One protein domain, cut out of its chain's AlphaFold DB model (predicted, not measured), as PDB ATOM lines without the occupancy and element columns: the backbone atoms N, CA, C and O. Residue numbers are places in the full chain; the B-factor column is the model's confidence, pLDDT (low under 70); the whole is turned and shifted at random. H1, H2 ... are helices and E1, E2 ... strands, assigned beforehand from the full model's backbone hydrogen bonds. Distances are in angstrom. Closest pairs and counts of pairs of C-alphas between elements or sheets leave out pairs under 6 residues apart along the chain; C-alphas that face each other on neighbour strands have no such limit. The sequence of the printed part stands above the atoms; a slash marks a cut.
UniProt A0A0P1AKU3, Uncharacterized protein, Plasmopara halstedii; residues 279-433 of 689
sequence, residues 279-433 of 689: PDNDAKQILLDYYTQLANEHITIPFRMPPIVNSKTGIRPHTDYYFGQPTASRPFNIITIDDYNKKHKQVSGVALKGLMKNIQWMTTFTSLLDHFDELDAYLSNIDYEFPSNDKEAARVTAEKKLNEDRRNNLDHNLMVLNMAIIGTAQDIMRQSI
ATOM      1  N   PRO A 279      -9.578 -16.846  42.681       67.81
ATOM      2  CA  PRO A 279      -9.828 -16.273  41.361       67.81
ATOM      3  C   PRO A 279      -8.689 -16.527  40.368       67.81
ATOM      4  O   PRO A 279      -8.938 -16.881  39.226       67.81
ATOM      5  N   ASP A 280      -7.430 -16.383  40.787       74.81
ATOM      6  CA  ASP A 280      -6.294 -16.633  39.894       74.81
ATOM      7  C   ASP A 280      -6.159 -18.114  39.514       74.81
ATOM      8  O   ASP A 280      -5.768 -18.408  38.389       74.81
ATOM      9  N   ASN A 281      -6.492 -19.049  40.408       76.00
ATOM     10  CA  ASN A 281      -6.551 -20.472  40.069       76.00
ATOM     11  C   ASN A 281      -7.667 -20.750  39.048       76.00
ATOM     12  O   ASN A 281      -7.420 -21.454  38.072       76.00
ATOM     13  N   ASP A 282      -8.842 -20.140  39.221       74.88
ATOM     14  CA  ASP A 282      -9.965 -20.287  38.290       74.88
ATOM     15  C   ASP A 282      -9.629 -19.682  36.914       74.88
ATOM     16  O   ASP A 282      -9.794 -20.340  35.891       74.88
ATOM     17  N   ALA A 283      -9.066 -18.468  36.862       79.12
ATOM     18  CA  ALA A 283      -8.634 -17.857  35.602       79.12
ATOM     19  C   ALA A 283      -7.506 -18.629  34.920       79.12
ATOM     20  O   ALA A 283      -7.485 -18.728  33.695       79.12
ATOM     21  N   LYS A 284      -6.564 -19.186  35.688       86.75
ATOM     22  CA  LYS A 284      -5.520 -20.049  35.135       86.75
ATOM     23  C   LYS A 284      -6.130 -21.287  34.480       86.75
ATOM     24  O   LYS A 284      -5.678 -21.655  33.401       86.75
ATOM     25  N   GLN A 285      -7.136 -21.894  35.110       83.81
ATOM     26  CA  GLN A 285      -7.838 -23.054  34.567       83.81
ATOM     27  C   GLN A 285      -8.617 -22.696  33.297       83.81
ATOM     28  O   GLN A 285      -8.410 -23.334  32.272       83.81
ATOM     29  N   ILE A 286      -9.403 -21.615  33.319       81.19
ATOM     30  CA  ILE A 286     -10.150 -21.129  32.146       81.19
ATOM     31  C   ILE A 286      -9.202 -20.860  30.974       81.19
ATOM     32  O   ILE A 286      -9.458 -21.283  29.849       81.19
ATOM     33  N   LEU A 287      -8.081 -20.174  31.225       86.81
ATOM     34  CA  LEU A 287      -7.076 -19.921  30.197       86.81
ATOM     35  C   LEU A 287      -6.439 -21.230  29.710       86.81
ATOM     36  O   LEU A 287      -6.192 -21.374  28.518       86.81
ATOM     37  N   LEU A 288      -6.172 -22.193  30.591       88.25
ATOM     38  CA  LEU A 288      -5.589 -23.472  30.192       88.25
ATOM     39  C   LEU A 288      -6.530 -24.235  29.255       88.25
ATOM     40  O   LEU A 288      -6.088 -24.699  28.202       88.25
ATOM     41  N   ASP A 289      -7.809 -24.312  29.611       85.56
ATOM     42  CA  ASP A 289      -8.841 -24.991  28.828       85.56
ATOM     43  C   ASP A 289      -9.034 -24.292  27.476       85.56
ATOM     44  O   ASP A 289      -8.999 -24.942  26.431       85.56
ATOM     45  N   TYR A 290      -9.095 -22.957  27.484       88.69
ATOM     46  CA  TYR A 290      -9.153 -22.126  26.283       88.69
ATOM     47  C   TYR A 290      -7.977 -22.395  25.329       88.69
ATOM     48  O   TYR A 290      -8.182 -22.776  24.179       88.69
ATOM     49  N   TYR A 291      -6.728 -22.268  25.796       88.56
ATOM     50  CA  TYR A 291      -5.545 -22.487  24.951       88.56
ATOM     51  C   TYR A 291      -5.407 -23.947  24.489       88.56
ATOM     52  O   TYR A 291      -4.835 -24.205  23.428       88.56
ATOM     53  N   THR A 292      -5.925 -24.906  25.257       87.12
ATOM     54  CA  THR A 292      -5.944 -26.322  24.864       87.12
ATOM     55  C   THR A 292      -6.944 -26.563  23.736       87.12
ATOM     56  O   THR A 292      -6.602 -27.211  22.748       87.12
ATOM     57  N   GLN A 293      -8.149 -25.993  23.830       85.00
ATOM     58  CA  GLN A 293      -9.149 -26.076  22.764       85.00
ATOM     59  C   GLN A 293      -8.680 -25.366  21.488       85.00
ATOM     60  O   GLN A 293      -8.784 -25.943  20.410       85.00
ATOM     61  N   LEU A 294      -8.034 -24.199  21.602       86.06
ATOM     62  CA  LEU A 294      -7.407 -23.530  20.455       86.06
ATOM     63  C   LEU A 294      -6.395 -24.427  19.724       86.06
ATOM     64  O   LEU A 294      -6.352 -24.435  18.494       86.06
ATOM     65  N   ALA A 295      -5.577 -25.185  20.466       85.69
ATOM     66  CA  ALA A 295      -4.614 -26.110  19.866       85.69
ATOM     67  C   ALA A 295      -5.298 -27.265  19.121       85.69
ATOM     68  O   ALA A 295      -4.797 -27.687  18.079       85.69
ATOM     69  N   ASN A 296      -6.417 -27.759  19.655       83.75
ATOM     70  CA  ASN A 296      -7.179 -28.868  19.084       83.75
ATOM     71  C   ASN A 296      -7.958 -28.449  17.829       83.75
ATOM     72  O   ASN A 296      -7.999 -29.196  16.858       83.75
ATOM     73  N   GLU A 297      -8.544 -27.253  17.842       81.19
ATOM     74  CA  GLU A 297      -9.348 -26.711  16.739       81.19
ATOM     75  C   GLU A 297      -8.510 -25.929  15.712       81.19
ATOM     76  O   GLU A 297      -9.038 -25.424  14.725       81.19
ATOM     77  N   HIS A 298      -7.191 -25.837  15.922       82.88
ATOM     78  CA  HIS A 298      -6.252 -25.086  15.078       82.88
ATOM     79  C   HIS A 298      -6.626 -23.604  14.890       82.88
ATOM     80  O   HIS A 298      -6.308 -22.989  13.868       82.88
ATOM     81  N   ILE A 299      -7.263 -23.012  15.901       80.88
ATOM     82  CA  ILE A 299      -7.675 -21.606  15.908       80.88
ATOM     83  C   ILE A 299      -6.484 -20.725  16.301       80.88
ATOM     84  O   ILE A 299      -5.694 -21.050  17.192       80.88
ATOM     85  N   THR A 300      -6.343 -19.581  15.628       82.50
ATOM     86  CA  THR A 300      -5.237 -18.646  15.874       82.50
ATOM     87  C   THR A 300      -5.707 -17.432  16.661       82.50
ATOM     88  O   THR A 300      -6.752 -16.857  16.365       82.50
ATOM     89  N   ILE A 301      -4.914 -17.002  17.643       79.88
ATOM     90  CA  ILE A 301      -5.201 -15.769  18.383       79.88
ATOM     91  C   ILE A 301      -4.856 -14.579  17.475       79.88
ATOM     92  O   ILE A 301      -3.724 -14.503  16.986       79.88
ATOM     93  N   PRO A 302      -5.793 -13.645  17.237       73.81
ATOM     94  CA  PRO A 302      -5.623 -12.586  16.241       73.81
ATOM     95  C   PRO A 302      -4.641 -11.475  16.658       73.81
ATOM     96  O   PRO A 302      -4.301 -10.617  15.845       73.81
ATOM     97  N   PHE A 303      -4.149 -11.489  17.899       80.25
ATOM     98  CA  PHE A 303      -3.224 -10.497  18.446       80.25
ATOM     99  C   PHE A 303      -2.164 -11.136  19.348       80.25
ATOM    100  O   PHE A 303      -2.258 -12.290  19.765       80.25
ATOM    101  N   ARG A 304      -1.119 -10.363  19.662       80.69
ATOM    102  CA  ARG A 304      -0.064 -10.779  20.591       80.69
ATOM    103  C   ARG A 304      -0.472 -10.418  22.008       80.69
ATOM    104  O   ARG A 304      -0.529  -9.240  22.335       80.69
ATOM    105  N   MET A 305      -0.700 -11.425  22.844       85.31
ATOM    106  CA  MET A 305      -1.101 -11.212  24.233       85.31
ATOM    107  C   MET A 305       0.113 -11.336  25.172       85.31
ATOM    108  O   MET A 305       0.710 -12.413  25.245       85.31
ATOM    109  N   PRO A 306       0.534 -10.266  25.870       85.75
ATOM    110  CA  PRO A 306       1.585 -10.341  26.880       85.75
ATOM    111  C   PRO A 306       1.043 -10.869  28.224       85.75
ATOM    112  O   PRO A 306      -0.036 -10.461  28.652       85.75
ATOM    113  N   PRO A 307       1.785 -11.722  28.957       86.88
ATOM    114  CA  PRO A 307       1.414 -12.093  30.315       86.88
ATOM    115  C   PRO A 307       1.552 -10.894  31.258       86.88
ATOM    116  O   PRO A 307       2.541 -10.158  31.203       86.88
ATOM    117  N   ILE A 308       0.595 -10.724  32.172       85.12
ATOM    118  CA  ILE A 308       0.663  -9.678  33.196       85.12
ATOM    119  C   ILE A 308       1.375 -10.228  34.428       85.12
ATOM    120  O   ILE A 308       0.976 -11.240  35.003       85.12
ATOM    121  N   VAL A 309       2.443  -9.548  34.843       84.81
ATOM    122  CA  VAL A 309       3.317  -9.993  35.934       84.81
ATOM    123  C   VAL A 309       3.419  -8.951  37.041       84.81
ATOM    124  O   VAL A 309       3.356  -7.739  36.812       84.81
ATOM    125  N   ASN A 310       3.630  -9.424  38.269       74.69
ATOM    126  CA  ASN A 310       3.922  -8.546  39.397       74.69
ATOM    127  C   ASN A 310       5.414  -8.158  39.396       74.69
ATOM    128  O   ASN A 310       6.275  -8.931  39.820       74.69
ATOM    129  N   SER A 311       5.729  -6.968  38.878       69.44
ATOM    130  CA  SER A 311       7.095  -6.434  38.827       69.44
ATOM    131  C   SER A 311       7.424  -5.585  40.064       69.44
ATOM    132  O   SER A 311       6.538  -5.138  40.792       69.44
ATOM    133  N   LYS A 312       8.709  -5.258  40.277       65.69
ATOM    134  CA  LYS A 312       9.132  -4.311  41.334       65.69
ATOM    135  C   LYS A 312       8.469  -2.929  41.208       65.69
ATOM    136  O   LYS A 312       8.390  -2.204  42.194       65.69
ATOM    137  N   THR A 313       8.010  -2.574  40.009       63.88
ATOM    138  CA  THR A 313       7.342  -1.308  39.670       63.88
ATOM    139  C   THR A 313       5.811  -1.410  39.634       63.88
ATOM    140  O   THR A 313       5.148  -0.464  39.209       63.88
ATOM    141  N   GLY A 314       5.243  -2.538  40.075       72.44
ATOM    142  CA  GLY A 314       3.803  -2.808  40.090       72.44
ATOM    143  C   GLY A 314       3.358  -3.839  39.050       72.44
ATOM    144  O   GLY A 314       4.178  -4.467  38.375       72.44
ATOM    145  N   ILE A 315       2.043  -4.016  38.937       80.44
ATOM    146  CA  ILE A 315       1.400  -4.959  38.013       80.44
ATOM    147  C   ILE A 315       1.414  -4.343  36.614       80.44
ATOM    148  O   ILE A 315       0.833  -3.276  36.417       80.44
ATOM    149  N   ARG A 316       2.124  -4.966  35.665       80.44
ATOM    150  CA  ARG A 316       2.240  -4.485  34.277       80.44
ATOM    151  C   ARG A 316       2.356  -5.658  33.291       80.44
ATOM    152  O   ARG A 316       2.804  -6.734  33.702       80.44
ATOM    153  N   PRO A 317       1.993  -5.458  32.010       83.12
ATOM    154  CA  PRO A 317       2.288  -6.416  30.950       83.12
ATOM    155  C   PRO A 317       3.794  -6.649  30.841       83.12
ATOM    156  O   PRO A 317       4.584  -5.708  30.963       83.12
ATOM    157  N   HIS A 318       4.203  -7.895  30.620       81.88
ATOM    158  CA  HIS A 318       5.601  -8.190  30.349       81.88
ATOM    159  C   HIS A 318       5.991  -7.658  28.964       81.88
ATOM    160  O   HIS A 318       5.282  -7.888  27.992       81.88
ATOM    161  N   THR A 319       7.125  -6.963  28.862       77.12
ATOM    162  CA  THR A 319       7.566  -6.323  27.608       77.12
ATOM    163  C   THR A 319       8.079  -7.332  26.584       77.12
ATOM    164  O   THR A 319       7.795  -7.211  25.399       77.12
ATOM    165  N   ASP A 320       8.801  -8.349  27.060       80.38
ATOM    166  CA  ASP A 320       9.587  -9.219  26.170       80.38
ATOM    167  C   ASP A 320       8.939 -10.590  25.909       80.38
ATOM    168  O   ASP A 320       9.388 -11.330  25.034       80.38
ATOM    169  N   TYR A 321       7.897 -10.946  26.668       85.06
ATOM    170  CA  TYR A 321       7.219 -12.241  26.586       85.06
ATOM    171  C   TYR A 321       5.791 -12.056  26.097       85.06
ATOM    172  O   TYR A 321       5.119 -11.103  26.479       85.06
ATOM    173  N   TYR A 322       5.304 -13.010  25.313       87.50
ATOM    174  CA  TYR A 322       3.904 -13.088  24.910       87.50
ATOM    175  C   TYR A 322       3.493 -14.541  24.694       87.50
ATOM    176  O   TYR A 322       4.334 -15.424  24.482       87.50
ATOM    177  N   PHE A 323       2.191 -14.787  24.777       86.06
ATOM    178  CA  PHE A 323       1.603 -16.065  24.415       86.06
ATOM    179  C   PHE A 323       1.650 -16.216  22.892       86.06
ATOM    180  O   PHE A 323       1.132 -15.391  22.140       86.06
ATOM    181  N   GLY A 324       2.351 -17.250  22.443       81.31
ATOM    182  CA  GLY A 324       2.383 -17.701  21.062       81.31
ATOM    183  C   GLY A 324       1.279 -18.712  20.773       81.31
ATOM    184  O   GLY A 324       0.456 -19.021  21.632       81.31
ATOM    185  N   GLN A 325       1.294 -19.264  19.557       81.69
ATOM    186  CA  GLN A 325       0.336 -20.301  19.174       81.69
ATOM    187  C   GLN A 325       0.461 -21.523  20.099       81.69
ATOM    188  O   GLN A 325       1.584 -22.014  20.305       81.69
ATOM    189  N   PRO A 326      -0.659 -22.002  20.667       84.81
ATOM    190  CA  PRO A 326      -0.652 -23.160  21.542       84.81
ATOM    191  C   PRO A 326      -0.348 -24.435  20.757       84.81
ATOM    192  O   PRO A 326      -0.578 -24.535  19.554       84.81
ATOM    193  N   THR A 327       0.190 -25.429  21.453       81.31
ATOM    194  CA  THR A 327       0.447 -26.764  20.895       81.31
ATOM    195  C   THR A 327      -0.095 -27.816  21.850       81.31
ATOM    196  O   THR A 327      -0.133 -27.571  23.054       81.31
ATOM    197  N   ALA A 328      -0.428 -29.012  21.354       73.69
ATOM    198  CA  ALA A 328      -0.978 -30.096  22.180       73.69
ATOM    199  C   ALA A 328      -0.111 -30.444  23.411       73.69
ATOM    200  O   ALA A 328      -0.624 -30.818  24.457       73.69
ATOM    201  N   SER A 329       1.214 -30.282  23.311       76.94
ATOM    202  CA  SER A 329       2.143 -30.525  24.429       76.94
ATOM    203  C   SER A 329       2.362 -29.313  25.345       76.94
ATOM    204  O   SER A 329       2.887 -29.460  26.450       76.94
ATOM    205  N   ARG A 330       2.028 -28.103  24.877       78.75
ATOM    206  CA  ARG A 330       2.256 -26.827  25.570       78.75
ATOM    207  C   ARG A 330       1.135 -25.843  25.226       78.75
ATOM    208  O   ARG A 330       1.305 -25.054  24.289       78.75
ATOM    209  N   PRO A 331       0.030 -25.857  25.991       81.06
ATOM    210  CA  PRO A 331      -1.061 -24.902  25.824       81.06
ATOM    211  C   PRO A 331      -0.575 -23.465  26.053       81.06
ATOM    212  O   PRO A 331      -0.726 -22.602  25.196       81.06
ATOM    213  N   PHE A 332       0.151 -23.218  27.149       85.06
ATOM    214  CA  PHE A 332       0.798 -21.927  27.394       85.06
ATOM    215  C   PHE A 332       2.178 -21.843  26.740       85.06
ATOM    216  O   PHE A 332       3.222 -21.901  27.399       85.06
ATOM    217  N   ASN A 333       2.188 -21.714  25.418       84.19
ATOM    218  CA  ASN A 333       3.416 -21.526  24.664       84.19
ATOM    219  C   ASN A 333       3.906 -20.074  24.773       84.19
ATOM    220  O   ASN A 333       3.454 -19.210  24.034       84.19
ATOM    221  N   ILE A 334       4.835 -19.788  25.689       85.44
ATOM    222  CA  ILE A 334       5.404 -18.441  25.840       85.44
ATOM    223  C   ILE A 334       6.644 -18.287  24.955       85.44
ATOM    224  O   ILE A 334       7.560 -19.117  24.986       85.44
ATOM    225  N   ILE A 335       6.684 -17.196  24.192       84.31
ATOM    226  CA  ILE A 335       7.759 -16.868  23.253       84.31
ATOM    227  C   ILE A 335       8.319 -15.465  23.508       84.31
ATOM    228  O   ILE A 335       7.621 -14.580  24.003       84.31
ATOM    229  N   THR A 336       9.598 -15.282  23.177       83.06
ATOM    230  CA  THR A 336      10.294 -13.987  23.142       83.06
ATOM    231  C   THR A 336      10.630 -13.594  21.717       83.06
ATOM    232  O   THR A 336      10.889 -14.459  20.871       83.06
ATOM    233  N   ILE A 337      10.722 -12.292  21.469       70.56
ATOM    234  CA  ILE A 337      11.366 -11.761  20.265       70.56
ATOM    235  C   ILE A 337      12.851 -11.582  20.571       70.56
ATOM    236  O   ILE A 337      13.214 -10.937  21.546       70.56
ATOM    237  N   ASP A 338      13.707 -12.202  19.762       62.66
ATOM    238  CA  ASP A 338      15.146 -11.950  19.804       62.66
ATOM    239  C   ASP A 338      15.450 -10.696  18.967       62.66
ATOM    240  O   ASP A 338      15.323 -10.732  17.736       62.66
ATOM    241  N   ASP A 339      15.812  -9.590  19.627       54.78
ATOM    242  CA  ASP A 339      16.019  -8.267  19.010       54.78
ATOM    243  C   ASP A 339      17.036  -8.288  17.859       54.78
ATOM    244  O   ASP A 339      16.946  -7.490  16.925       54.78
ATOM    245  N   TYR A 340      17.971  -9.242  17.868       52.62
ATOM    246  CA  TYR A 340      19.020  -9.342  16.853       52.62
ATOM    247  C   TYR A 340      18.596 -10.068  15.574       52.62
ATOM    248  O   TYR A 340      19.134  -9.784  14.507       52.62
ATOM    249  N   ASN A 341      17.642 -11.000  15.649       56.53
ATOM    250  CA  ASN A 341      17.297 -11.875  14.519       56.53
ATOM    251  C   ASN A 341      15.810 -11.852  14.144       56.53
ATOM    252  O   ASN A 341      15.424 -12.541  13.198       56.53
ATOM    253  N   LYS A 342      14.963 -11.119  14.885       60.25
ATOM    254  CA  LYS A 342      13.490 -11.129  14.757       60.25
ATOM    255  C   LYS A 342      12.877 -12.540  14.796       60.25
ATOM    256  O   LYS A 342      11.748 -12.744  14.354       60.25
ATOM    257  N   LYS A 343      13.613 -13.530  15.312       65.69
ATOM    258  CA  LYS A 343      13.159 -14.919  15.422       65.69
ATOM    259  C   LYS A 343      12.442 -15.112  16.749       65.69
ATOM    260  O   LYS A 343      12.887 -14.627  17.788       65.69
ATOM    261  N   HIS A 344      11.338 -15.850  16.700       74.31
ATOM    262  CA  HIS A 344      10.593 -16.249  17.885       74.31
ATOM    263  C   HIS A 344      11.351 -17.360  18.606       74.31
ATOM    264  O   HIS A 344      11.593 -18.425  18.035       74.31
ATOM    265  N   LYS A 345      11.746 -17.108  19.855       80.56
ATOM    266  CA  LYS A 345      12.429 -18.096  20.689       80.56
ATOM    267  C   LYS A 345      11.494 -18.566  21.792       80.56
ATOM    268  O   LYS A 345      10.902 -17.761  22.504       80.56
ATOM    269  N   GLN A 346      11.362 -19.880  21.928       81.44
ATOM    270  CA  GLN A 346      10.513 -20.476  22.950       81.44
ATOM    271  C   GLN A 346      11.158 -20.387  24.333       81.44
ATOM    272  O   GLN A 346      12.328 -20.738  24.517       81.44
ATOM    273  N   VAL A 347      10.375 -19.954  25.321       81.31
ATOM    274  CA  VAL A 347      10.807 -19.887  26.717       81.31
ATOM    275  C   VAL A 347      10.682 -21.271  27.346       81.31
ATOM    276  O   VAL A 347       9.653 -21.932  27.236       81.31
ATOM    277  N   SER A 348      11.735 -21.739  28.015       79.81
ATOM    278  CA  SER A 348      11.751 -23.061  28.653       79.81
ATOM    279  C   SER A 348      12.562 -23.069  29.953       79.81
ATOM    280  O   SER A 348      13.247 -22.101  30.296       79.81
ATOM    281  N   GLY A 349      12.449 -24.159  30.719       79.88
ATOM    282  CA  GLY A 349      13.235 -24.384  31.931       79.88
ATOM    283  C   GLY A 349      12.919 -23.411  33.072       79.88
ATOM    284  O   GLY A 349      11.759 -23.135  33.381       79.88
ATOM    285  N   VAL A 350      13.967 -22.910  33.732       77.88
ATOM    286  CA  VAL A 350      13.855 -22.074  34.943       77.88
ATOM    287  C   VAL A 350      13.165 -20.739  34.659       77.88
ATOM    288  O   VAL A 350      12.376 -20.285  35.484       77.88
ATOM    289  N   ALA A 351      13.411 -20.142  33.489       78.31
ATOM    290  CA  ALA A 351      12.786 -18.882  33.089       78.31
ATOM    291  C   ALA A 351      11.263 -19.029  32.960       78.31
ATOM    292  O   ALA A 351      10.520 -18.242  33.542       78.31
ATOM    293  N   LEU A 352      10.800 -20.096  32.295       81.38
ATOM    294  CA  LEU A 352       9.374 -20.405  32.173       81.38
ATOM    295  C   LEU A 352       8.743 -20.659  33.546       81.38
ATOM    296  O   LEU A 352       7.710 -20.085  33.869       81.38
ATOM    297  N   LYS A 353       9.389 -21.476  34.388       81.19
ATOM    298  CA  LYS A 353       8.888 -21.797  35.732       81.19
ATOM    299  C   LYS A 353       8.788 -20.556  36.628       81.19
ATOM    300  O   LYS A 353       7.826 -20.415  37.378       81.19
ATOM    301  N   GLY A 354       9.776 -19.664  36.552       80.38
ATOM    302  CA  GLY A 354       9.780 -18.395  37.280       80.38
ATOM    303  C   GLY A 354       8.698 -17.436  36.789       80.38
ATOM    304  O   GLY A 354       8.024 -16.818  37.608       80.38
ATOM    305  N   LEU A 355       8.497 -17.360  35.470       82.94
ATOM    306  CA  LEU A 355       7.444 -16.551  34.865       82.94
ATOM    307  C   LEU A 355       6.058 -17.053  35.288       82.94
ATOM    308  O   LEU A 355       5.307 -16.287  35.877       82.94
ATOM    309  N   MET A 356       5.769 -18.347  35.115       83.75
ATOM    310  CA  MET A 356       4.477 -18.965  35.461       83.75
ATOM    311  C   MET A 356       4.055 -18.755  36.919       83.75
ATOM    312  O   MET A 356       2.866 -18.663  37.208       83.75
ATOM    313  N   LYS A 357       5.019 -18.652  37.842       82.56
ATOM    314  CA  LYS A 357       4.755 -18.386  39.264       82.56
ATOM    315  C   LYS A 357       4.357 -16.931  39.548       82.56
ATOM    316  O   LYS A 357       3.711 -16.659  40.555       82.56
ATOM    317  N   ASN A 358       4.781 -16.001  38.696       84.19
ATOM    318  CA  ASN A 358       4.621 -14.562  38.903       84.19
ATOM    319  C   ASN A 358       3.539 -13.933  38.013       84.19
ATOM    320  O   ASN A 358       3.276 -12.733  38.151       84.19
ATOM    321  N   ILE A 359       2.945 -14.712  37.102       85.25
ATOM    322  CA  ILE A 359       1.785 -14.293  36.314       85.25
ATOM    323  C   ILE A 359       0.606 -14.064  37.258       85.25
ATOM    324  O   ILE A 359       0.303 -14.895  38.114       85.25
ATOM    325  N   GLN A 360      -0.064 -12.930  37.083       86.81
ATOM    326  CA  GLN A 360      -1.379 -12.700  37.657       86.81
ATOM    327  C   GLN A 360      -2.431 -13.153  36.650       86.81
ATOM    328  O   GLN A 360      -2.651 -12.518  35.616       86.81
ATOM    329  N   TRP A 361      -3.031 -14.304  36.927       86.31
ATOM    330  CA  TRP A 361      -3.870 -15.017  35.973       86.31
ATOM    331  C   TRP A 361      -5.198 -14.308  35.736       86.31
ATOM    332  O   TRP A 361      -5.593 -14.165  34.584       86.31
ATOM    333  N   MET A 362      -5.828 -13.759  36.780       84.44
ATOM    334  CA  MET A 362      -7.053 -12.970  36.625       84.44
ATOM    335  C   MET A 362      -6.838 -11.723  35.779       84.44
ATOM    336  O   MET A 362      -7.656 -11.425  34.918       84.44
ATOM    337  N   THR A 363      -5.754 -10.982  36.013       85.31
ATOM    338  CA  THR A 363      -5.499  -9.753  35.251       85.31
ATOM    339  C   THR A 363      -5.095 -10.063  33.815       85.31
ATOM    340  O   THR A 363      -5.509  -9.362  32.897       85.31
ATOM    341  N   THR A 364      -4.347 -11.148  33.594       86.50
ATOM    342  CA  THR A 364      -4.042 -11.651  32.244       86.50
ATOM    343  C   THR A 364      -5.319 -12.069  31.508       86.50
ATOM    344  O   THR A 364      -5.477 -11.756  30.332       86.50
ATOM    345  N   PHE A 365      -6.262 -12.715  32.202       86.69
ATOM    346  CA  PHE A 365      -7.571 -13.068  31.655       86.69
ATOM    347  C   PHE A 365      -8.415 -11.834  31.313       86.69
ATOM    348  O   PHE A 365      -8.951 -11.762  30.215       86.69
ATOM    349  N   THR A 366      -8.493 -10.826  32.191       85.00
ATOM    350  CA  THR A 366      -9.219  -9.585  31.863       85.00
ATOM    351  C   THR A 366      -8.587  -8.865  30.681       85.00
ATOM    352  O   THR A 366      -9.300  -8.414  29.799       85.00
ATOM    353  N   SER A 367      -7.254  -8.841  30.604       87.31
ATOM    354  CA  SER A 367      -6.566  -8.246  29.462       87.31
ATOM    355  C   SER A 367      -6.875  -8.979  28.158       87.31
ATOM    356  O   SER A 367      -7.008  -8.323  27.134       87.31
ATOM    357  N   LEU A 368      -7.030 -10.309  28.164       87.38
ATOM    358  CA  LEU A 368      -7.475 -11.047  26.975       87.38
ATOM    359  C   LEU A 368      -8.844 -10.556  26.485       87.38
ATOM    360  O   LEU A 368      -9.007 -10.353  25.286       87.38
ATOM    361  N   LEU A 369      -9.797 -10.364  27.403       86.50
ATOM    362  CA  LEU A 369     -11.134  -9.855  27.078       86.50
ATOM    363  C   LEU A 369     -11.065  -8.435  26.509       86.50
ATOM    364  O   LEU A 369     -11.642  -8.188  25.457       86.50
ATOM    365  N   ASP A 370     -10.282  -7.554  27.137       85.69
ATOM    366  CA  ASP A 370     -10.103  -6.176  26.665       85.69
ATOM    367  C   ASP A 370      -9.576  -6.143  25.214       85.69
ATOM    368  O   ASP A 370     -10.076  -5.387  24.387       85.69
ATOM    369  N   HIS A 371      -8.615  -7.008  24.858       83.25
ATOM    370  CA  HIS A 371      -8.099  -7.083  23.483       83.25
ATOM    371  C   HIS A 371      -9.126  -7.635  22.480       83.25
ATOM    372  O   HIS A 371      -9.073  -7.280  21.300       83.25
ATOM    373  N   PHE A 372     -10.042  -8.512  22.908       85.62
ATOM    374  CA  PHE A 372     -11.140  -8.959  22.049       85.62
ATOM    375  C   PHE A 372     -12.147  -7.840  21.797       85.62
ATOM    376  O   PHE A 372     -12.520  -7.636  20.643       85.62
ATOM    377  N   ASP A 373     -12.508  -7.080  22.830       84.31
ATOM    378  CA  ASP A 373     -13.399  -5.923  22.708       84.31
ATOM    379  C   ASP A 373     -12.785  -4.836  21.808       84.31
ATOM    380  O   ASP A 373     -13.458  -4.282  20.937       84.31
ATOM    381  N   GLU A 374     -11.484  -4.560  21.960       85.81
ATOM    382  CA  GLU A 374     -10.751  -3.627  21.094       85.81
ATOM    383  C   GLU A 374     -10.742  -4.083  19.628       85.81
ATOM    384  O   GLU A 374     -10.921  -3.264  18.720       85.81
ATOM    385  N   LEU A 375     -10.550  -5.383  19.381       82.88
ATOM    386  CA  LEU A 375     -10.551  -5.930  18.028       82.88
ATOM    387  C   LEU A 375     -11.952  -5.903  17.402       82.88
ATOM    388  O   LEU A 375     -12.071  -5.552  16.229       82.88
ATOM    389  N   ASP A 376     -12.997  -6.235  18.160       84.62
ATOM    390  CA  ASP A 376     -14.383  -6.165  17.685       84.62
ATOM    391  C   ASP A 376     -14.785  -4.722  17.347       84.62
ATOM    392  O   ASP A 376     -15.342  -4.451  16.279       84.62
ATOM    393  N   ALA A 377     -14.408  -3.769  18.205       85.00
ATOM    394  CA  ALA A 377     -14.614  -2.347  17.960       85.00
ATOM    395  C   ALA A 377     -13.844  -1.863  16.722       85.00
ATOM    396  O   ALA A 377     -14.384  -1.098  15.923       85.00
ATOM    397  N   TYR A 378     -12.600  -2.313  16.531       85.81
ATOM    398  CA  TYR A 378     -11.828  -1.996  15.330       85.81
ATOM    399  C   TYR A 378     -12.514  -2.533  14.071       85.81
ATOM    400  O   TYR A 378     -12.738  -1.762  13.145       85.81
ATOM    401  N   LEU A 379     -12.893  -3.815  14.049       83.00
ATOM    402  CA  LEU A 379     -13.515  -4.466  12.890       83.00
ATOM    403  C   LEU A 379     -14.914  -3.917  12.571       83.00
ATOM    404  O   LEU A 379     -15.310  -3.903  11.407       83.00
ATOM    405  N   SER A 380     -15.654  -3.456  13.581       80.69
ATOM    406  CA  SER A 380     -16.997  -2.888  13.415       80.69
ATOM    407  C   SER A 380     -16.998  -1.449  12.894       80.69
ATOM    408  O   SER A 380     -17.993  -1.031  12.310       80.69
ATOM    409  N   ASN A 381     -15.896  -0.712  13.058       81.50
ATOM    410  CA  ASN A 381     -15.752   0.675  12.598       81.50
ATOM    411  C   ASN A 381     -15.039   0.799  11.235       81.50
ATOM    412  O   ASN A 381     -14.651   1.900  10.844       81.50
ATOM    413  N   ILE A 382     -14.815  -0.312  10.522       80.56
ATOM    414  CA  ILE A 382     -14.202  -0.280   9.189       80.56
ATOM    415  C   ILE A 382     -15.266   0.069   8.147       80.56
ATOM    416  O   ILE A 382     -16.055  -0.789   7.745       80.56
ATOM    417  N   ASP A 383     -15.228   1.307   7.660       73.62
ATOM    418  CA  ASP A 383     -15.986   1.740   6.489       73.62
ATOM    419  C   ASP A 383     -15.175   1.494   5.209       73.62
ATOM    420  O   ASP A 383     -14.049   1.974   5.053       73.62
ATOM    421  N   TYR A 384     -15.745   0.733   4.274       74.00
ATOM    422  CA  TYR A 384     -15.136   0.495   2.964       74.00
ATOM    423  C   TYR A 384     -15.653   1.527   1.961       74.00
ATOM    424  O   TYR A 384     -16.784   1.425   1.483       74.00
ATOM    425  N   GLU A 385     -14.821   2.500   1.602       70.75
ATOM    426  CA  GLU A 385     -15.103   3.381   0.468       70.75
ATOM    427  C   GLU A 385     -14.876   2.626  -0.849       70.75
ATOM    428  O   GLU A 385     -13.848   1.971  -1.029       70.75
ATOM    429  N   PHE A 386     -15.831   2.709  -1.782       65.12
ATOM    430  CA  PHE A 386     -15.696   2.098  -3.106       65.12
ATOM    431  C   PHE A 386     -14.896   3.024  -4.027       65.12
ATOM    432  O   PHE A 386     -15.383   4.098  -4.390       65.12
ATOM    433  N   PRO A 387     -13.679   2.632  -4.432       70.75
ATOM    434  CA  PRO A 387     -12.851   3.486  -5.257       70.75
ATOM    435  C   PRO A 387     -13.282   3.422  -6.726       70.75
ATOM    436  O   PRO A 387     -13.818   2.426  -7.206       70.75
ATOM    437  N   SER A 388     -12.999   4.494  -7.461       68.88
ATOM    438  CA  SER A 388     -13.398   4.679  -8.861       68.88
ATOM    439  C   SER A 388     -12.513   3.954  -9.885       68.88
ATOM    440  O   SER A 388     -12.812   4.008 -11.076       68.88
ATOM    441  N   ASN A 389     -11.426   3.296  -9.458       82.31
ATOM    442  CA  ASN A 389     -10.501   2.575 -10.339       82.31
ATOM    443  C   ASN A 389     -10.440   1.068 -10.013       82.31
ATOM    444  O   ASN A 389     -10.479   0.673  -8.845       82.31
ATOM    445  N   ASP A 390     -10.275   0.233 -11.045       77.50
ATOM    446  CA  ASP A 390     -10.346  -1.235 -10.937       77.50
ATOM    447  C   ASP A 390      -9.249  -1.860 -10.051       77.50
ATOM    448  O   ASP A 390      -9.472  -2.882  -9.400       77.50
ATOM    449  N   LYS A 391      -8.053  -1.256  -9.985       77.31
ATOM    450  CA  LYS A 391      -6.935  -1.767  -9.165       77.31
ATOM    451  C   LYS A 391      -7.161  -1.525  -7.673       77.31
ATOM    452  O   LYS A 391      -6.860  -2.384  -6.848       77.31
ATOM    453  N   GLU A 392      -7.692  -0.361  -7.330       76.44
ATOM    454  CA  GLU A 392      -8.051   0.024  -5.969       76.44
ATOM    455  C   GLU A 392      -9.285  -0.764  -5.517       76.44
ATOM    456  O   GLU A 392      -9.320  -1.233  -4.383       76.44
ATOM    457  N   ALA A 393     -10.246  -1.017  -6.417       79.44
ATOM    458  CA  ALA A 393     -11.424  -1.836  -6.134       79.44
ATOM    459  C   ALA A 393     -11.037  -3.287  -5.799       79.44
ATOM    460  O   ALA A 393     -11.550  -3.866  -4.837       79.44
ATOM    461  N   ALA A 394     -10.067  -3.855  -6.524       82.06
ATOM    462  CA  ALA A 394      -9.503  -5.166  -6.204       82.06
ATOM    463  C   ALA A 394      -8.782  -5.179  -4.840       82.06
ATOM    464  O   ALA A 394      -8.924  -6.145  -4.086       82.06
ATOM    465  N   ARG A 395      -8.056  -4.105  -4.486       82.75
ATOM    466  CA  ARG A 395      -7.388  -3.972  -3.176       82.75
ATOM    467  C   ARG A 395      -8.399  -3.905  -2.030       82.75
ATOM    468  O   ARG A 395      -8.263  -4.659  -1.073       82.75
ATOM    469  N   VAL A 396      -9.429  -3.065  -2.158       83.88
ATOM    470  CA  VAL A 396     -10.505  -2.918  -1.159       83.88
ATOM    471  C   VAL A 396     -11.285  -4.223  -0.993       83.88
ATOM    472  O   VAL A 396     -11.598  -4.620   0.125       83.88
ATOM    473  N   THR A 397     -11.531  -4.956  -2.083       84.38
ATOM    474  CA  THR A 397     -12.192  -6.270  -2.023       84.38
ATOM    475  C   THR A 397     -11.342  -7.307  -1.279       84.38
ATOM    476  O   THR A 397     -11.869  -8.075  -0.472       84.38
ATOM    477  N   ALA A 398     -10.024  -7.325  -1.505       84.81
ATOM    478  CA  ALA A 398      -9.107  -8.214  -0.791       84.81
ATOM    479  C   ALA A 398      -8.999  -7.866   0.705       84.81
ATOM    480  O   ALA A 398      -8.980  -8.764   1.546       84.81
ATOM    481  N   GLU A 399      -8.970  -6.576   1.043       85.50
ATOM    482  CA  GLU A 399      -8.936  -6.087   2.424       85.50
ATOM    483  C   GLU A 399     -10.240  -6.390   3.173       85.50
ATOM    484  O   GLU A 399     -10.206  -6.872   4.305       85.50
ATOM    485  N   LYS A 400     -11.387  -6.219   2.507       85.19
ATOM    486  CA  LYS A 400     -12.694  -6.611   3.040       85.19
ATOM    487  C   LYS A 400     -12.742  -8.097   3.377       85.19
ATOM    488  O   LYS A 400     -13.124  -8.451   4.488       85.19
ATOM    489  N   LYS A 401     -12.289  -8.952   2.454       87.31
ATOM    490  CA  LYS A 401     -12.222 -10.400   2.677       87.31
ATOM    491  C   LYS A 401     -11.312 -10.757   3.858       87.31
ATOM    492  O   LYS A 401     -11.686 -11.564   4.697       87.31
ATOM    493  N   LEU A 402     -10.148 -10.113   3.965       86.56
ATOM    494  CA  LEU A 402      -9.223 -10.328   5.082       86.56
ATOM    495  C   LEU A 402      -9.846  -9.957   6.438       86.56
ATOM    496  O   LEU A 402      -9.638 -10.654   7.430       86.56
ATOM    497  N   ASN A 403     -10.581  -8.849   6.504       84.69
ATOM    498  CA  ASN A 403     -11.238  -8.416   7.736       84.69
ATOM    499  C   ASN A 403     -12.447  -9.294   8.089       84.69
ATOM    500  O   ASN A 403     -12.698  -9.526   9.269       84.69
ATOM    501  N   GLU A 404     -13.149  -9.832   7.092       84.50
ATOM    502  CA  GLU A 404     -14.198 -10.837   7.283       84.50
ATOM    503  C   GLU A 404     -13.620 -12.146   7.846       84.50
ATOM    504  O   GLU A 404     -14.123 -12.662   8.843       84.50
ATOM    505  N   ASP A 405     -12.483 -12.614   7.318       85.88
ATOM    506  CA  ASP A 405     -11.753 -13.766   7.866       85.88
ATOM    507  C   ASP A 405     -11.297 -13.516   9.318       85.88
ATOM    508  O   ASP A 405     -11.389 -14.402  10.173       85.88
ATOM    509  N   ARG A 406     -10.845 -12.293   9.639       85.12
ATOM    510  CA  ARG A 406     -10.491 -11.894  11.016       85.12
ATOM    511  C   ARG A 406     -11.696 -11.898  11.951       85.12
ATOM    512  O   ARG A 406     -11.545 -12.321  13.094       85.12
ATOM    513  N   ARG A 407     -12.858 -11.447  11.474       84.12
ATOM    514  CA  ARG A 407     -14.109 -11.438  12.240       84.12
ATOM    515  C   ARG A 407     -14.578 -12.858  12.537       84.12
ATOM    516  O   ARG A 407     -14.792 -13.192  13.694       84.12
ATOM    517  N   ASN A 408     -14.579 -13.723  11.525       84.94
ATOM    518  CA  ASN A 408     -14.891 -15.138  11.702       84.94
ATOM    519  C   ASN A 408     -13.942 -15.796  12.716       84.94
ATOM    520  O   ASN A 408     -14.388 -16.516  13.605       84.94
ATOM    521  N   ASN A 409     -12.634 -15.526  12.630       85.62
ATOM    522  CA  ASN A 409     -11.666 -16.049  13.594       85.62
ATOM    523  C   ASN A 409     -11.911 -15.513  15.018       85.62
ATOM    524  O   ASN A 409     -11.810 -16.272  15.980       85.62
ATOM    525  N   LEU A 410     -12.257 -14.229  15.171       85.50
ATOM    526  CA  LEU A 410     -12.629 -13.637  16.460       85.50
ATOM    527  C   LEU A 410     -13.850 -14.340  17.070       85.50
ATOM    528  O   LEU A 410     -13.785 -14.760  18.225       85.50
ATOM    529  N   ASP A 411     -14.906 -14.553  16.284       82.69
ATOM    530  CA  ASP A 411     -16.125 -15.237  16.732       82.69
ATOM    531  C   ASP A 411     -15.831 -16.665  17.224       82.69
ATOM    532  O   ASP A 411     -16.344 -17.090  18.261       82.69
ATOM    533  N   HIS A 412     -14.933 -17.387  16.542       83.56
ATOM    534  CA  HIS A 412     -14.486 -18.717  16.975       83.56
ATOM    535  C   HIS A 412     -13.697 -18.660  18.291       83.56
ATOM    536  O   HIS A 412     -13.957 -19.456  19.193       83.56
ATOM    537  N   ASN A 413     -12.776 -17.700  18.452       88.00
ATOM    538  CA  ASN A 413     -12.047 -17.523  19.714       88.00
ATOM    539  C   ASN A 413     -13.017 -17.220  20.876       88.00
ATOM    540  O   ASN A 413     -12.877 -17.796  21.956       88.00
ATOM    541  N   LEU A 414     -14.029 -16.371  20.660       83.44
ATOM    542  CA  LEU A 414     -15.048 -16.059  21.670       83.44
ATOM    543  C   LEU A 414     -15.926 -17.273  22.006       83.44
ATOM    544  O   LEU A 414     -16.246 -17.490  23.177       83.44
ATOM    545  N   MET A 415     -16.286 -18.091  21.012       81.75
ATOM    546  CA  MET A 415     -17.033 -19.332  21.231       81.75
ATOM    547  C   MET A 415     -16.255 -20.298  22.134       81.75
ATOM    548  O   MET A 415     -16.791 -20.758  23.144       81.75
ATOM    549  N   VAL A 416     -14.985 -20.552  21.812       83.44
ATOM    550  CA  VAL A 416     -14.090 -21.432  22.581       83.44
ATOM    551  C   VAL A 416     -13.878 -20.900  24.000       83.44
ATOM    552  O   VAL A 416     -13.955 -21.648  24.975       83.44
ATOM    553  N   LEU A 417     -13.678 -19.588  24.152       84.56
ATOM    554  CA  LEU A 417     -13.531 -18.967  25.467       84.56
ATOM    555  C   LEU A 417     -14.795 -19.129  26.319       84.56
ATOM    556  O   LEU A 417     -14.706 -19.470  27.498       84.56
ATOM    557  N   ASN A 418     -15.975 -18.938  25.725       73.12
ATOM    558  CA  ASN A 418     -17.247 -19.150  26.409       73.12
ATOM    559  C   ASN A 418     -17.432 -20.611  26.830       73.12
ATOM    560  O   ASN A 418     -17.880 -20.866  27.948       73.12
ATOM    561  N   MET A 419     -17.051 -21.571  25.983       73.62
ATOM    562  CA  MET A 419     -17.075 -22.991  26.343       73.62
ATOM    563  C   MET A 419     -16.149 -23.294  27.523       73.62
ATOM    564  O   MET A 419     -16.574 -23.975  28.456       73.62
ATOM    565  N   ALA A 420     -14.930 -22.747  27.534       78.38
ATOM    566  CA  ALA A 420     -13.998 -22.896  28.651       78.38
ATOM    567  C   ALA A 420     -14.566 -22.308  29.956       78.38
ATOM    568  O   ALA A 420     -14.577 -22.981  30.984       78.38
ATOM    569  N   ILE A 421     -15.131 -21.093  29.914       72.56
ATOM    570  CA  ILE A 421     -15.758 -20.447  31.081       72.56
ATOM    571  C   ILE A 421     -16.925 -21.284  31.619       72.56
ATOM    572  O   ILE A 421     -17.033 -21.493  32.830       72.56
ATOM    573  N   ILE A 422     -17.806 -21.766  30.735       67.75
ATOM    574  CA  ILE A 422     -18.966 -22.580  31.118       67.75
ATOM    575  C   ILE A 422     -18.509 -23.925  31.691       67.75
ATOM    576  O   ILE A 422     -19.048 -24.345  32.713       67.75
ATOM    577  N   GLY A 423     -17.511 -24.571  31.084       66.44
ATOM    578  CA  GLY A 423     -16.934 -25.827  31.566       66.44
ATOM    579  C   GLY A 423     -16.374 -25.688  32.980       66.44
ATOM    580  O   GLY A 423     -16.804 -26.403  33.885       66.44
ATOM    581  N   THR A 424     -15.525 -24.685  33.220       63.22
ATOM    582  CA  THR A 424     -14.982 -24.430  34.561       63.22
ATOM    583  C   THR A 424     -16.089 -24.076  35.567       63.22
ATOM    584  O   THR A 424     -16.063 -24.535  36.709       63.22
ATOM    585  N   ALA A 425     -17.109 -23.307  35.165       57.25
ATOM    586  CA  ALA A 425     -18.249 -22.988  36.027       57.25
ATOM    587  C   ALA A 425     -19.095 -24.228  36.376       57.25
ATOM    588  O   ALA A 425     -19.545 -24.364  37.515       57.25
ATOM    589  N   GLN A 426     -19.293 -25.144  35.425       52.03
ATOM    590  CA  GLN A 426     -19.986 -26.414  35.649       52.03
ATOM    591  C   GLN A 426     -19.183 -27.350  36.552       52.03
ATOM    592  O   GLN A 426     -19.779 -28.001  37.406       52.03
ATOM    593  N   ASP A 427     -17.856 -27.374  36.440       52.12
ATOM    594  CA  ASP A 427     -16.991 -28.140  37.341       52.12
ATOM    595  C   ASP A 427     -17.005 -27.585  38.768       52.12
ATOM    596  O   ASP A 427     -17.032 -28.358  39.726       52.12
ATOM    597  N   ILE A 428     -17.086 -26.260  38.935       49.12
ATOM    598  CA  ILE A 428     -17.305 -25.624  40.245       49.12
ATOM    599  C   ILE A 428     -18.684 -26.007  40.806       49.12
ATOM    600  O   ILE A 428     -18.800 -26.342  41.987       49.12
ATOM    601  N   MET A 429     -19.723 -26.016  39.966       35.38
ATOM    602  CA  MET A 429     -21.072 -26.426  40.373       35.38
ATOM    603  C   MET A 429     -21.130 -27.919  40.730       35.38
ATOM    604  O   MET A 429     -21.718 -28.273  41.748       35.38
ATOM    605  N   ARG A 430     -20.452 -28.796  39.983       39.09
ATOM    606  CA  ARG A 430     -20.348 -30.235  40.287       39.09
ATOM    607  C   ARG A 430     -19.509 -30.510  41.536       39.09
ATOM    608  O   ARG A 430     -19.886 -31.363  42.327       39.09
ATOM    609  N   GLN A 431     -18.438 -29.750  41.778       40.44
ATOM    610  CA  GLN A 431     -17.661 -29.813  43.028       40.44
ATOM    611  C   GLN A 431     -18.469 -29.350  44.252       40.44
ATOM    612  O   GLN A 431     -18.187 -29.786  45.366       40.44
ATOM    613  N   SER A 432     -19.481 -28.496  44.060       37.03
ATOM    614  CA  SER A 432     -20.408 -28.096  45.128       37.03
ATOM    615  C   SER A 432     -21.532 -29.108  45.397       37.03
ATOM    616  O   SER A 432     -22.186 -29.018  46.431       37.03
ATOM    617  N   ILE A 433     -21.711 -30.093  44.508       32.47
ATOM    618  CA  ILE A 433     -22.670 -31.202  44.626       32.47
ATOM    619  C   ILE A 433     -21.878 -32.500  44.862       32.47
ATOM    620  O   ILE A 433     -21.983 -33.479  44.130       32.47
TER     621      ILE A 433
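This is residues 279 to 433 of the 689 residues of an uncharacterized protein of Plasmopara halstedii (UniProt A0A0P1AKU3). A long helix, H4, makes the longest axis, crossed by H1 and paired with H3 in a helical hairpin; beyond H1 and H3 lies a small head of two antiparallel sheets and H2. The printed part has 155 residues, with four named helices and five named strands in the order H1 E1 E2 E3 E4 E5 H2 H3 H4. It is mostly helix and loose, with a radius of gyration of the C-alphas of 18.5 A and spans of 60 by 49 by 31 A.

E3, residues 321 to 323, E4, residues 334 to 337, and E5, residues 344 to 346, form a meander, each strand the antiparallel neighbour of the one before; N 322 and O 335, 3.1 A, and N 336 and O 345, 2.9 A, are within hydrogen-bond range. H2, residues 349 to 358, only grazes this sheet with residues 352 to 356. E1, residues 308 to 311, and E2, residues 314 to 317, form a hairpin, with N 309 and O 316 at 3.1 A. H1, residues 279 to 297, touches H3, residues 361 to 380, at a steep tilt of 52 degrees; closest are C-alphas 280 and 361, 4.9 A. H4, residues 390 to 432, touches H1 at a steep tilt of 51 degrees, opposite ways; closest are C-alphas 290 and 420, 5.4 A. H3 and H4 touch at a shallow tilt of 32 degrees, only just short of steep; closest are C-alphas 379 and 403, 6.9 A. Every O i to N i+4 pair is within range in H1, H3 and H4, and 5 of 6 in H2.

H4 is 63.0 A long, H3 28.8 A and H1 26.7 A. H1 begins at C-alpha 279 (-9.828, -16.273, 41.361); H4 ends at C-alpha 432 (-20.408, -28.096, 45.128).

The C-alphas farthest apart, Asn 389 and Ile 433, are 65.7 A apart. The printed part has no cut and no long link. Its mean pLDDT is 78.2; 24 residues are under 70, among them 422 to 433.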